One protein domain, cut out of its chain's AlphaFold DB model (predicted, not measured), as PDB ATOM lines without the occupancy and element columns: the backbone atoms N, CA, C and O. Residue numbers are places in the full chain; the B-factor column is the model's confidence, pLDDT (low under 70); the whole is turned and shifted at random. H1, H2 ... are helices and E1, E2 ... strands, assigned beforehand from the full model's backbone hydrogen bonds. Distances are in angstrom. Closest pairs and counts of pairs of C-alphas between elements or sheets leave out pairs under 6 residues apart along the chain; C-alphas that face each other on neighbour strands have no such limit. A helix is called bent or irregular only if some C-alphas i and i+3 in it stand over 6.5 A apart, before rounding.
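AT A GLANCE: This is residues 164 to 251 of the 310 residues of an uncharacterized protein of Cryptococcus neoformans var. grubii Tu259-1 (UniProt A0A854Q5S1). A small curtain of three antiparallel strands, E1, E2 and E3, stands at one end, and two longer helices, H2 and H3, reach away from it as a loose V, starting near each other at Pro 174 and Leu 229. Short H4 sits between the far parts of the V, packing on H2, while H1 packs on H3. The 88 printed residues hold, in chain order, H1, H2, E1, E2, E3, H3 and H4, with a mixed class of helices and strands and the sheet order E1, E2, E3. The whole is compact, with a radius of gyration of the C-alphas of 12.0 A, and spans 33 by 29 by 23 A.

HOW THE PARTS SIT: Start with H1, residues 164 to 170, and H2, residues 174 to 187; these two are near each other, with 5 pairs of C-alphas within 10 A. Next look at E1, residues 204 to 207, E2, residues 215 to 218, and E3, residues 226 to 228, which form a meander, each strand the antiparallel neighbour of the one before. E1 and E2 are a hairpin at 153 degrees between their directions, and there you will find N 206 and O 217 at 2.9 A, within hydrogen-bond range. E2 and E3 are a hairpin at 165 degrees, with N 227 and O 216 at 2.8 A, also within hydrogen-bond range. E1 and E3 are the edge strands. H2 is on this sheet, and the closest C-alphas of H2 and E1, those of Trp 178 and Asn 207, are 7.6 A apart. H3, residues 229 to 241, is on the sheet too, and the architecture is two layers, with helices H2 and H3 on one face of the sheet. H3 lies over E2 and E3 at a height over the sheet of 11.4 A, and it only just stands up from the sheet, its line rising 43 degrees out of the local plane. H2 and H3 are close but not clearly touching; the closest C-alphas, of Pro 174 and Leu 229, are 6.5 A apart. They run the same way at a tilt of 37 degrees, only just steep. H1 and H3 touch, with the C-alphas of Phe 164 and Ala 237 closest at 5.3 A, and run opposite ways at a steep tilt of 63 degrees. H4, residues 247 to 250, touches H2 with residues 180 to 185 of H2 alone, the closest C-alphas being those of Ala 184 and Leu 249, 5.8 A apart. Every O i to N i+4 pair is within hydrogen-bond range in H1 and H3, 8 of 10 are in H2, and H4 is too short for such a pair.

IN THESE COORDINATES: Find C-alpha 164 at (8.537, 0.067, -3.289); from there H1 runs 9.9 A to C-alpha 170. H2 measures 19.3 A and is neither bent nor irregular, but only just: C-alphas 182 and 185 are 6.3 A apart. E1 begins at C-alpha 204, at (-0.855, 12.506, 10.609), and measures 10.3 A; E2 measures 10.0 A and E3 7.0 A. H3 measures 18.5 A, and H4, 5.7 A long, ends at C-alpha 250, at (9.089, -3.331, 6.988).

THE WHOLE: The two C-alphas farthest apart are those of Lys 222 and Gly 251, at 33.8 A. The printed part has no cut. The link from H2 to E1 is long, and in it residues 192 to 193 pair antiparallel with residues 204 to 205 of E1. The mean pLDDT of the printed part is 92.0, and no printed residue is under 70.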
ATOM      1  N   PHE A 164       9.919   0.203  -2.865       91.62
ATOM      2  CA  PHE A 164       8.537   0.067  -3.289       91.62
ATOM      3  C   PHE A 164       8.184  -1.361  -3.729       91.62
ATOM      4  O   PHE A 164       7.195  -1.900  -3.232       91.62
ATOM      5  N   ASP A 165       8.975  -1.996  -4.600       92.50
ATOM      6  CA  ASP A 165       8.716  -3.369  -5.063       92.50
ATOM      7  C   ASP A 165       8.741  -4.365  -3.903       92.50
ATOM      8  O   ASP A 165       7.870  -5.235  -3.810       92.50
ATOM      9  N   HIS A 166       9.672  -4.187  -2.961       93.62
ATOM     10  CA  HIS A 166       9.728  -4.984  -1.739       93.62
ATOM     11  C   HIS A 166       8.428  -4.871  -0.926       93.62
ATOM     12  O   HIS A 166       7.821  -5.885  -0.573       93.62
ATOM     13  N   ILE A 167       7.967  -3.643  -0.659       94.00
ATOM     14  CA  ILE A 167       6.729  -3.397   0.094       94.00
ATOM     15  C   ILE A 167       5.515  -3.944  -0.660       94.00
ATOM     16  O   ILE A 167       4.663  -4.599  -0.059       94.00
ATOM     17  N   ASN A 168       5.434  -3.708  -1.969       94.00
ATOM     18  CA  ASN A 168       4.316  -4.153  -2.789       94.00
ATOM     19  C   ASN A 168       4.229  -5.688  -2.832       94.00
ATOM     20  O   ASN A 168       3.156  -6.257  -2.648       94.00
ATOM     21  N   LYS A 169       5.367  -6.373  -2.979       95.00
ATOM     22  CA  LYS A 169       5.446  -7.840  -2.972       95.00
ATOM     23  C   LYS A 169       5.103  -8.436  -1.607       95.00
ATOM     24  O   LYS A 169       4.479  -9.493  -1.537       95.00
ATOM     25  N   ARG A 170       5.510  -7.780  -0.516       95.12
ATOM     26  CA  ARG A 170       5.317  -8.286   0.850       95.12
ATOM     27  C   ARG A 170       3.919  -8.008   1.406       95.12
ATOM     28  O   ARG A 170       3.384  -8.859   2.114       95.12
ATOM     29  N   TRP A 171       3.307  -6.878   1.049       96.06
ATOM     30  CA  TRP A 171       1.951  -6.499   1.465       96.06
ATOM     31  C   TRP A 171       1.070  -6.095   0.273       96.06
ATOM     32  O   TRP A 171       0.629  -4.946   0.199       96.06
ATOM     33  N   PRO A 172       0.759  -7.027  -0.648       95.31
ATOM     34  CA  PRO A 172       0.063  -6.711  -1.899       95.31
ATOM     35  C   PRO A 172      -1.427  -6.392  -1.718       95.31
ATOM     36  O   PRO A 172      -2.055  -5.828  -2.611       95.31
ATOM     37  N   THR A 173      -2.028  -6.770  -0.584       96.38
ATOM     38  CA  THR A 173      -3.474  -6.648  -0.358       96.38
ATOM     39  C   THR A 173      -3.815  -5.580   0.684       96.38
ATOM     40  O   THR A 173      -3.016  -5.305   1.584       96.38
ATOM     41  N   PRO A 174      -5.040  -5.014   0.637       95.00
ATOM     42  CA  PRO A 174      -5.532  -4.099   1.663       95.00
ATOM     43  C   PRO A 174      -5.407  -4.626   3.095       95.00
ATOM     44  O   PRO A 174      -5.024  -3.880   3.997       95.00
ATOM     45  N   GLN A 175      -5.712  -5.912   3.286       94.56
ATOM     46  CA  GLN A 175      -5.646  -6.577   4.581       94.56
ATOM     47  C   GLN A 175      -4.201  -6.669   5.074       94.56
ATOM     48  O   GLN A 175      -3.921  -6.232   6.185       94.56
ATOM     49  N   ALA A 176      -3.280  -7.141   4.229       95.31
ATOM     50  CA  ALA A 176      -1.871  -7.265   4.588       95.31
ATOM     51  C   ALA A 176      -1.268  -5.903   4.972       95.31
ATOM     52  O   ALA A 176      -0.578  -5.784   5.983       95.31
ATOM     53  N   MET A 177      -1.580  -4.853   4.210       95.44
ATOM     54  CA  MET A 177      -1.104  -3.504   4.513       95.44
ATOM     55  C   MET A 177      -1.720  -2.944   5.802       95.44
ATOM     56  O   MET A 177      -1.068  -2.217   6.551       95.44
ATOM     57  N   TRP A 178      -2.981  -3.276   6.090       94.38
ATOM     58  CA  TRP A 178      -3.591  -2.933   7.370       94.38
ATOM     59  C   TRP A 178      -2.904  -3.645   8.535       94.38
ATOM     60  O   TRP A 178      -2.647  -2.997   9.549       94.38
ATOM     61  N   ASP A 179      -2.578  -4.930   8.378       93.88
ATOM     62  CA  ASP A 179      -1.881  -5.715   9.395       93.88
ATOM     63  C   ASP A 179      -0.510  -5.101   9.707       93.88
ATOM     64  O   ASP A 179      -0.218  -4.886  10.878       93.88
ATOM     65  N   LEU A 180       0.264  -4.685   8.692       94.25
ATOM     66  CA  LEU A 180       1.524  -3.943   8.874       94.25
ATOM     67  C   LEU A 180       1.354  -2.694   9.754       94.25
ATOM     68  O   LEU A 180       2.153  -2.439  10.656       94.25
ATOM     69  N   LEU A 181       0.314  -1.895   9.500       93.12
ATOM     70  CA  LEU A 181       0.060  -0.694  10.298       93.12
ATOM     71  C   LEU A 181      -0.390  -1.022  11.725       93.12
ATOM     72  O   LEU A 181      -0.071  -0.295  12.664       93.12
ATOM     73  N   ALA A 182      -1.190  -2.076  11.878       90.88
ATOM     74  CA  ALA A 182      -1.777  -2.457  13.152       90.88
ATOM     75  C   ALA A 182      -0.772  -3.130  14.092       90.88
ATOM     76  O   ALA A 182      -0.907  -2.946  15.300       90.88
ATOM     77  N   THR A 183       0.199  -3.871  13.553       91.06
ATOM     78  CA  THR A 183       1.267  -4.528  14.317       91.06
ATOM     79  C   THR A 183       2.483  -3.612  14.400       91.06
ATOM     80  O   THR A 183       2.629  -2.886  15.376       91.06
ATOM     81  N   ALA A 184       3.287  -3.519  13.340       89.94
ATOM     82  CA  ALA A 184       4.601  -2.883  13.385       89.94
ATOM     83  C   ALA A 184       4.539  -1.385  13.730       89.94
ATOM     84  O   ALA A 184       5.240  -0.920  14.625       89.94
ATOM     85  N   PHE A 185       3.681  -0.614  13.053       91.44
ATOM     86  CA  PHE A 185       3.635   0.842  13.262       91.44
ATOM     87  C   PHE A 185       3.002   1.209  14.603       91.44
ATOM     88  O   PHE A 185       3.487   2.105  15.295       91.44
ATOM     89  N   LYS A 186       1.913   0.532  14.977       89.25
ATOM     90  CA  LYS A 186       1.210   0.816  16.228       89.25
ATOM     91  C   LYS A 186       2.021   0.379  17.447       89.25
ATOM     92  O   LYS A 186       2.057   1.132  18.415       89.25
ATOM     93  N   GLU A 187       2.666  -0.785  17.397       88.69
ATOM     94  CA  GLU A 187       3.531  -1.280  18.477       88.69
ATOM     95  C   GLU A 187       4.760  -0.388  18.658       88.69
ATOM     96  O   GLU A 187       5.117  -0.060  19.786       88.69
ATOM     97  N   ALA A 188       5.344   0.099  17.560       87.94
ATOM     98  CA  ALA A 188       6.456   1.044  17.610       87.94
ATOM     99  C   ALA A 188       6.032   2.491  17.948       87.94
ATOM    100  O   ALA A 188       6.884   3.372  18.058       87.94
ATOM    101  N   GLY A 189       4.730   2.777  18.081       90.06
ATOM    102  CA  GLY A 189       4.220   4.132  18.325       90.06
ATOM    103  C   GLY A 189       4.494   5.119  17.182       90.06
ATOM    104  O   GLY A 189       4.466   6.337  17.385       90.06
ATOM    105  N   VAL A 190       4.760   4.611  15.979       92.56
ATOM    106  CA  VAL A 190       5.186   5.397  14.822       92.56
ATOM    107  C   VAL A 190       3.979   6.044  14.153       92.56
ATOM    108  O   VAL A 190       2.992   5.393  13.804       92.56
ATOM    109  N   LYS A 191       4.069   7.358  13.945       93.38
ATOM    110  CA  LYS A 191       3.057   8.152  13.247       93.38
ATOM    111  C   LYS A 191       3.506   8.405  11.813       93.38
ATOM    112  O   LYS A 191       4.642   8.805  11.591       93.38
ATOM    113  N   ILE A 192       2.605   8.224  10.851       94.56
ATOM    114  CA  ILE A 192       2.917   8.443   9.434       94.56
ATOM    115  C   ILE A 192       2.684   9.923   9.093       94.56
ATOM    116  O   ILE A 192       1.544  10.390   9.216       94.56
ATOM    117  N   PRO A 193       3.711  10.673   8.658       94.62
ATOM    118  CA  PRO A 193       3.560  12.072   8.279       94.62
ATOM    119  C   PRO A 193       2.729  12.228   7.001       94.62
ATOM    120  O   PRO A 193       2.651  11.338   6.148       94.62
ATOM    121  N   CYS A 194       2.075  13.381   6.876       94.19
ATOM    122  CA  CYS A 194       1.362  13.758   5.662       94.19
ATOM    123  C   CYS A 194       2.332  14.359   4.634       94.19
ATOM    124  O   CYS A 194       3.151  15.180   5.019       94.19
ATOM    125  N   PRO A 195       2.187  14.068   3.329       91.56
ATOM    126  CA  PRO A 195       3.030  14.671   2.291       91.56
ATOM    127  C   PRO A 195       2.818  16.176   2.075       91.56
ATOM    128  O   PRO A 195       3.636  16.808   1.421       91.56
ATOM    129  N   ILE A 196       1.695  16.744   2.531       88.69
ATOM    130  CA  ILE A 196       1.319  18.136   2.212       88.69
ATOM    131  C   ILE A 196       1.514  19.085   3.394       88.69
ATOM    132  O   ILE A 196       1.731  20.270   3.181       88.69
ATOM    133  N   GLY A 197       1.354  18.602   4.625       87.06
ATOM    134  CA  GLY A 197       1.319  19.481   5.791       87.06
ATOM    135  C   GLY A 197       2.251  19.015   6.887       87.06
ATOM    136  O   GLY A 197       2.592  17.833   6.962       87.06
ATOM    137  N   ASP A 198       2.614  19.963   7.741       82.06
ATOM    138  CA  ASP A 198       3.646  19.775   8.741       82.06
ATOM    139  C   ASP A 198       3.193  18.866   9.877       82.06
ATOM    140  O   ASP A 198       2.109  19.004  10.456       82.06
ATOM    141  N   PHE A 199       4.079  17.947  10.255       83.81
ATOM    142  CA  PHE A 199       3.831  17.009  11.345       83.81
ATOM    143  C   PHE A 199       3.520  17.729  12.669       83.81
ATOM    144  O   PHE A 199       2.635  17.303  13.418       83.81
ATOM    145  N   ASN A 200       4.181  18.865  12.915       83.31
ATOM    146  CA  ASN A 200       3.991  19.699  14.106       83.31
ATOM    147  C   ASN A 200       2.592  20.336  14.179       83.31
ATOM    148  O   ASN A 200       2.089  20.593  15.269       83.31
ATOM    149  N   GLU A 201       1.916  20.512  13.042       87.44
ATOM    150  CA  GLU A 201       0.540  21.028  12.957       87.44
ATOM    151  C   GLU A 201      -0.521  19.912  13.099       87.44
ATOM    152  O   GLU A 201      -1.723  20.098  12.859       87.44
ATOM    153  N   GLY A 202      -0.084  18.710  13.490       89.94
ATOM    154  CA  GLY A 202      -0.941  17.546  13.693       89.94
ATOM    155  C   GLY A 202      -1.320  16.825  12.398       89.94
ATOM    156  O   GLY A 202      -2.310  16.082  12.376       89.94
ATOM    157  N   HIS A 203      -0.566  17.033  11.316       93.81
ATOM    158  CA  HIS A 203      -0.750  16.292  10.075       93.81
ATOM    159  C   HIS A 203      -0.213  14.860  10.195       93.81
ATOM    160  O   HIS A 203       0.965  14.575  10.000       93.81
ATOM    161  N   GLU A 204      -1.129  13.937  10.467       94.62
ATOM    162  CA  GLU A 204      -0.855  12.506  10.609       94.62
ATOM    163  C   GLU A 204      -1.786  11.712   9.686       94.62
ATOM    164  O   GLU A 204      -3.001  11.942   9.677       94.62
ATOM    165  N   LEU A 205      -1.242  10.779   8.906       95.62
ATOM    166  CA  LEU A 205      -2.017   9.841   8.098       95.62
ATOM    167  C   LEU A 205      -2.478   8.650   8.949       95.62
ATOM    168  O   LEU A 205      -1.692   8.040   9.667       95.62
ATOM    169  N   ARG A 206      -3.759   8.286   8.835       94.31
ATOM    170  CA  ARG A 206      -4.348   7.102   9.479       94.31
ATOM    171  C   ARG A 206      -5.165   6.293   8.488       94.31
ATOM    172  O   ARG A 206      -5.739   6.864   7.560       94.31
ATOM    173  N   ASN A 207      -5.273   4.984   8.707       93.19
ATOM    174  CA  ASN A 207      -6.179   4.178   7.894       93.19
ATOM    175  C   ASN A 207      -7.636   4.571   8.179       93.19
ATOM    176  O   ASN A 207      -8.108   4.472   9.309       93.19
ATOM    177  N   ALA A 208      -8.339   4.993   7.135       90.62
ATOM    178  CA  ALA A 208      -9.735   5.406   7.174       90.62
ATOM    179  C   ALA A 208     -10.678   4.419   6.468       90.62
ATOM    180  O   ALA A 208     -11.890   4.582   6.570       90.62
ATOM    181  N   GLY A 209     -10.156   3.432   5.734       82.25
ATOM    182  CA  GLY A 209     -10.978   2.483   4.973       82.25
ATOM    183  C   GLY A 209     -11.036   1.063   5.555       82.25
ATOM    184  O   GLY A 209     -11.701   0.189   5.002       82.25
ATOM    185  N   GLY A 210     -10.395   0.840   6.706       85.44
ATOM    186  CA  GLY A 210     -10.434  -0.438   7.414       85.44
ATOM    187  C   GLY A 210      -9.675  -1.549   6.686       85.44
ATOM    188  O   GLY A 210      -8.718  -1.283   5.960       85.44
ATOM    189  N   LYS A 211     -10.100  -2.789   6.929       86.69
ATOM    190  CA  LYS A 211      -9.484  -4.029   6.431       86.69
ATOM    191  C   LYS A 211      -9.789  -4.327   4.958       86.69
ATOM    192  O   LYS A 211      -8.946  -4.834   4.230       86.69
ATOM    193  N   THR A 212     -11.001  -3.993   4.512       82.56
ATOM    194  CA  THR A 212     -11.511  -4.351   3.177       82.56
ATOM    195  C   THR A 212     -11.074  -3.377   2.088       82.56
ATOM    196  O   THR A 212     -10.900  -3.775   0.939       82.56
ATOM    197  N   ARG A 213     -10.877  -2.100   2.430       89.00
ATOM    198  CA  ARG A 213     -10.441  -1.065   1.490       89.00
ATOM    199  C   ARG A 213      -9.378  -0.199   2.140       89.00
ATOM    200  O   ARG A 213      -9.686   0.773   2.817       89.00
ATOM    201  N   PHE A 214      -8.116  -0.518   1.914       93.50
ATOM    202  CA  PHE A 214      -7.026   0.223   2.529       93.50
ATOM    203  C   PHE A 214      -6.957   1.649   1.971       93.50
ATOM    204  O   PHE A 214      -6.887   1.860   0.756       93.50
ATOM    205  N   ARG A 215      -6.999   2.639   2.867       94.19
ATOM    206  CA  ARG A 215      -6.904   4.053   2.502       94.19
ATOM    207  C   ARG A 215      -6.318   4.856   3.649       94.19
ATOM    208  O   ARG A 215      -6.979   5.023   4.674       94.19
ATOM    209  N   LEU A 216      -5.139   5.434   3.451       96.19
ATOM    210  CA  LEU A 216      -4.604   6.421   4.381       96.19
ATOM    211  C   LEU A 216      -5.251   7.781   4.123       96.19
ATOM    212  O   LEU A 216      -5.309   8.255   2.989       96.19
ATOM    213  N   ARG A 217      -5.736   8.422   5.184       96.19
ATOM    214  CA  ARG A 217      -6.279   9.779   5.154       96.19
ATOM    215  C   ARG A 217      -5.641  10.606   6.254       96.19
ATOM    216  O   ARG A 217      -5.466  10.121   7.370       96.19
ATOM    217  N   CYS A 218      -5.327  11.859   5.947       97.06
ATOM    218  CA  CYS A 218      -4.852  12.779   6.968       97.06
ATOM    219  C   CYS A 218      -5.954  13.041   8.003       97.06
ATOM    220  O   CYS A 218      -7.110  13.288   7.653       97.06
ATOM    221  N   LYS A 219      -5.584  12.981   9.282       94.81
ATOM    222  CA  LYS A 219      -6.458  13.275  10.420       94.81
ATOM    223  C   LYS A 219      -6.783  14.769  10.528       94.81
ATOM    224  O   LYS A 219      -7.835  15.123  11.064       94.81
ATOM    225  N   HIS A 220      -5.896  15.640  10.046       94.31
ATOM    226  CA  HIS A 220      -6.073  17.085  10.144       94.31
ATOM    227  C   HIS A 220      -7.313  17.531   9.347       94.31
ATOM    228  O   HIS A 220      -7.426  17.256   8.155       94.31
ATOM    229  N   ARG A 221      -8.261  18.227   9.998       88.31
ATOM    230  CA  ARG A 221      -9.609  18.487   9.443       88.31
ATOM    231  C   ARG A 221      -9.601  19.282   8.136       88.31
ATOM    232  O   ARG A 221     -10.442  19.033   7.278       88.31
ATOM    233  N   LYS A 222      -8.668  20.227   7.993       91.75
ATOM    234  CA  LYS A 222      -8.515  21.049   6.782       91.75
ATOM    235  C   LYS A 222      -7.716  20.346   5.679       91.75
ATOM    236  O   LYS A 222      -7.730  20.792   4.538       91.75
ATOM    237  N   CYS A 223      -7.047  19.238   5.995       91.50
ATOM    238  CA  CYS A 223      -6.230  18.506   5.045       91.50
ATOM    239  C   CYS A 223      -7.084  17.495   4.277       91.50
ATOM    240  O   CYS A 223      -7.746  16.630   4.852       91.50
ATOM    241  N   THR A 224      -7.055  17.576   2.948       92.81
ATOM    242  CA  THR A 224      -7.811  16.660   2.082       92.81
ATOM    243  C   THR A 224      -6.993  15.473   1.586       92.81
ATOM    244  O   THR A 224      -7.504  14.696   0.776       92.81
ATOM    245  N   THR A 225      -5.753  15.317   2.060       94.19
ATOM    246  CA  THR A 225      -4.857  14.237   1.645       94.19
ATOM    247  C   THR A 225      -5.459  12.882   1.972       94.19
ATOM    248  O   THR A 225      -5.804  12.574   3.117       94.19
ATOM    249  N   SER A 226      -5.590  12.071   0.933       94.75
ATOM    250  CA  SER A 226      -6.087  10.711   0.996       94.75
ATOM    251  C   SER A 226      -5.410   9.919  -0.109       94.75
ATOM    252  O   SER A 226      -5.385  10.372  -1.249       94.75
ATOM    253  N   MET A 227      -4.913   8.735   0.216       94.50
ATOM    254  CA  MET A 227      -4.188   7.868  -0.707       94.50
ATOM    255  C   MET A 227      -4.709   6.435  -0.582       94.50
ATOM    256  O   MET A 227      -5.073   5.982   0.505       94.50
ATOM    257  N   GLU A 228      -4.840   5.759  -1.720       94.81
ATOM    258  CA  GLU A 228      -5.242   4.349  -1.786       94.81
ATOM    259  C   GLU A 228      -4.019   3.439  -1.605       94.81
ATOM    260  O   GLU A 228      -2.915   3.940  -1.392       94.81
ATOM    261  N   LEU A 229      -4.211   2.119  -1.641       94.00
ATOM    262  CA  LEU A 229      -3.185   1.126  -1.304       94.00
ATOM    263  C   LEU A 229      -1.827   1.393  -1.970       94.00
ATOM    264  O   LEU A 229      -0.857   1.645  -1.263       94.00
ATOM    265  N   VAL A 230      -1.786   1.432  -3.304       93.44
ATOM    266  CA  VAL A 230      -0.534   1.580  -4.070       93.44
ATOM    267  C   VAL A 230       0.176   2.897  -3.761       93.44
ATOM    268  O   VAL A 230       1.372   2.929  -3.483       93.44
ATOM    269  N   ALA A 231      -0.577   3.999  -3.715       92.62
ATOM    270  CA  ALA A 231      -0.027   5.304  -3.357       92.62
ATOM    271  C   ALA A 231       0.484   5.344  -1.905       92.62
ATOM    272  O   ALA A 231       1.457   6.030  -1.612       92.62
ATOM    273  N   SER A 232      -0.143   4.590  -0.999       94.75
ATOM    274  CA  SER A 232       0.296   4.485   0.395       94.75
ATOM    275  C   SER A 232       1.570   3.659   0.540       94.75
ATOM    276  O   SER A 232       2.437   4.028   1.325       94.75
ATOM    277  N   GLN A 233       1.695   2.565  -0.218       94.81
ATOM    278  CA  GLN A 233       2.914   1.755  -0.279       94.81
ATOM    279  C   GLN A 233       4.087   2.591  -0.806       94.81
ATOM    280  O   GLN A 233       5.139   2.617  -0.180       94.81
ATOM    281  N   SER A 234       3.876   3.341  -1.895       93.69
ATOM    282  CA  SER A 234       4.880   4.264  -2.443       93.69
ATOM    283  C   SER A 234       5.255   5.366  -1.450       93.69
ATOM    284  O   SER A 234       6.435   5.635  -1.259       93.69
ATOM    285  N   TRP A 235       4.282   5.951  -0.745       95.25
ATOM    286  CA  TRP A 235       4.574   6.965   0.268       95.25
ATOM    287  C   TRP A 235       5.410   6.414   1.430       95.25
ATOM    288  O   TRP A 235       6.375   7.044   1.848       95.25
ATOM    289  N   ILE A 236       5.074   5.226   1.936       94.88
ATOM    290  CA  ILE A 236       5.850   4.577   3.001       94.88
ATOM    291  C   ILE A 236       7.256   4.221   2.511       94.88
ATOM    292  O   ILE A 236       8.203   4.393   3.274       94.88
ATOM    293  N   ALA A 237       7.405   3.792   1.254       94.44
ATOM    294  CA  ALA A 237       8.715   3.535   0.670       94.44
ATOM    295  C   ALA A 237       9.599   4.793   0.691       94.44
ATOM    296  O   ALA A 237      10.692   4.760   1.252       94.44
ATOM    297  N   ASN A 238       9.075   5.918   0.197       93.56
ATOM    298  CA  ASN A 238       9.793   7.194   0.184       93.56
ATOM    299  C   ASN A 238      10.197   7.637   1.596       93.56
ATOM    300  O   ASN A 238      11.325   8.062   1.814       93.56
ATOM    301  N   LEU A 239       9.307   7.488   2.584       93.00
ATOM    302  CA  LEU A 239       9.622   7.844   3.968       93.00
ATOM    303  C   LEU A 239      10.763   7.007   4.556       93.00
ATOM    304  O   LEU A 239      11.527   7.503   5.383       93.00
ATOM    305  N   ILE A 240      10.883   5.742   4.157       93.25
ATOM    306  CA  ILE A 240      11.988   4.881   4.584       93.25
ATOM    307  C   ILE A 240      13.287   5.292   3.880       93.25
ATOM    308  O   ILE A 240      14.332   5.360   4.524       93.25
ATOM    309  N   GLU A 241      13.231   5.607   2.586       90.69
ATOM    310  CA  GLU A 241      14.388   6.074   1.808       90.69
ATOM    311  C   GLU A 241      14.929   7.422   2.310       90.69
ATOM    312  O   GLU A 241      16.140   7.612   2.423       90.69
ATOM    313  N   GLU A 242      14.040   8.337   2.698       87.56
ATOM    314  CA  GLU A 242      14.389   9.623   3.310       87.56
ATOM    315  C   GLU A 242      14.930   9.478   4.745       87.56
ATOM    316  O   GLU A 242      15.473  10.431   5.302       87.56
ATOM    317  N   GLY A 243      14.813   8.292   5.355       89.25
ATOM    318  CA  GLY A 243      15.209   8.039   6.743       89.25
ATOM    319  C   GLY A 243      14.210   8.557   7.782       89.25
ATOM    320  O   GLY A 243      14.518   8.578   8.972       89.25
ATOM    321  N   ASN A 244      13.008   8.946   7.353       87.38
ATOM    322  CA  ASN A 244      11.906   9.349   8.228       87.38
ATOM    323  C   ASN A 244      11.224   8.142   8.901       87.38
ATOM    324  O   ASN A 244      10.552   8.295   9.921       87.38
ATOM    325  N   LEU A 245      11.390   6.939   8.341       91.81
ATOM    326  CA  LEU A 245      10.930   5.670   8.903       91.81
ATOM    327  C   LEU A 245      12.061   4.634   8.922       91.81
ATOM    328  O   LEU A 245      12.836   4.516   7.977       91.81
ATOM    329  N   CYS A 246      12.121   3.829   9.985       91.19
ATOM    330  CA  CYS A 246      13.111   2.761  10.097       91.19
ATOM    331  C   CYS A 246      12.810   1.607   9.127       91.19
ATOM    332  O   CYS A 246      11.691   1.094   9.093       91.19
ATOM    333  N   ARG A 247      13.840   1.119   8.423       91.31
ATOM    334  CA  ARG A 247      13.770  -0.061   7.533       91.31
ATOM    335  C   ARG A 247      13.274  -1.326   8.250       91.31
ATOM    336  O   ARG A 247      12.537  -2.120   7.668       91.31
ATOM    337  N   SER A 248      13.584  -1.467   9.537       91.06
ATOM    338  CA  SER A 248      13.137  -2.594  10.364       91.06
ATOM    339  C   SER A 248      11.614  -2.693  10.506       91.06
ATOM    340  O   SER A 248      11.101  -3.797  10.673       91.06
ATOM    341  N   LEU A 249      10.871  -1.585  10.362       90.44
ATOM    342  CA  LEU A 249       9.400  -1.592  10.405       90.44
ATOM    343  C   LEU A 249       8.780  -2.401   9.263       90.44
ATOM    344  O   LEU A 249       7.673  -2.911   9.404       90.44
ATOM    345  N   VAL A 250       9.493  -2.525   8.145       90.94
ATOM    346  CA  VAL A 250       9.089  -3.331   6.988       90.94
ATOM    347  C   VAL A 250       9.934  -4.603   6.863       90.94
ATOM    348  O   VAL A 250      10.026  -5.188   5.791       90.94
ATOM    349  N   GLY A 251      10.556  -5.058   7.955       88.69
ATOM    350  CA  GLY A 251      11.334  -6.300   7.969       88.69
ATOM    351  C   GLY A 251      12.617  -6.261   7.134       88.69
ATOM    352  O   GLY A 251      13.157  -7.317   6.815       88.69
TER     353      GLY A 251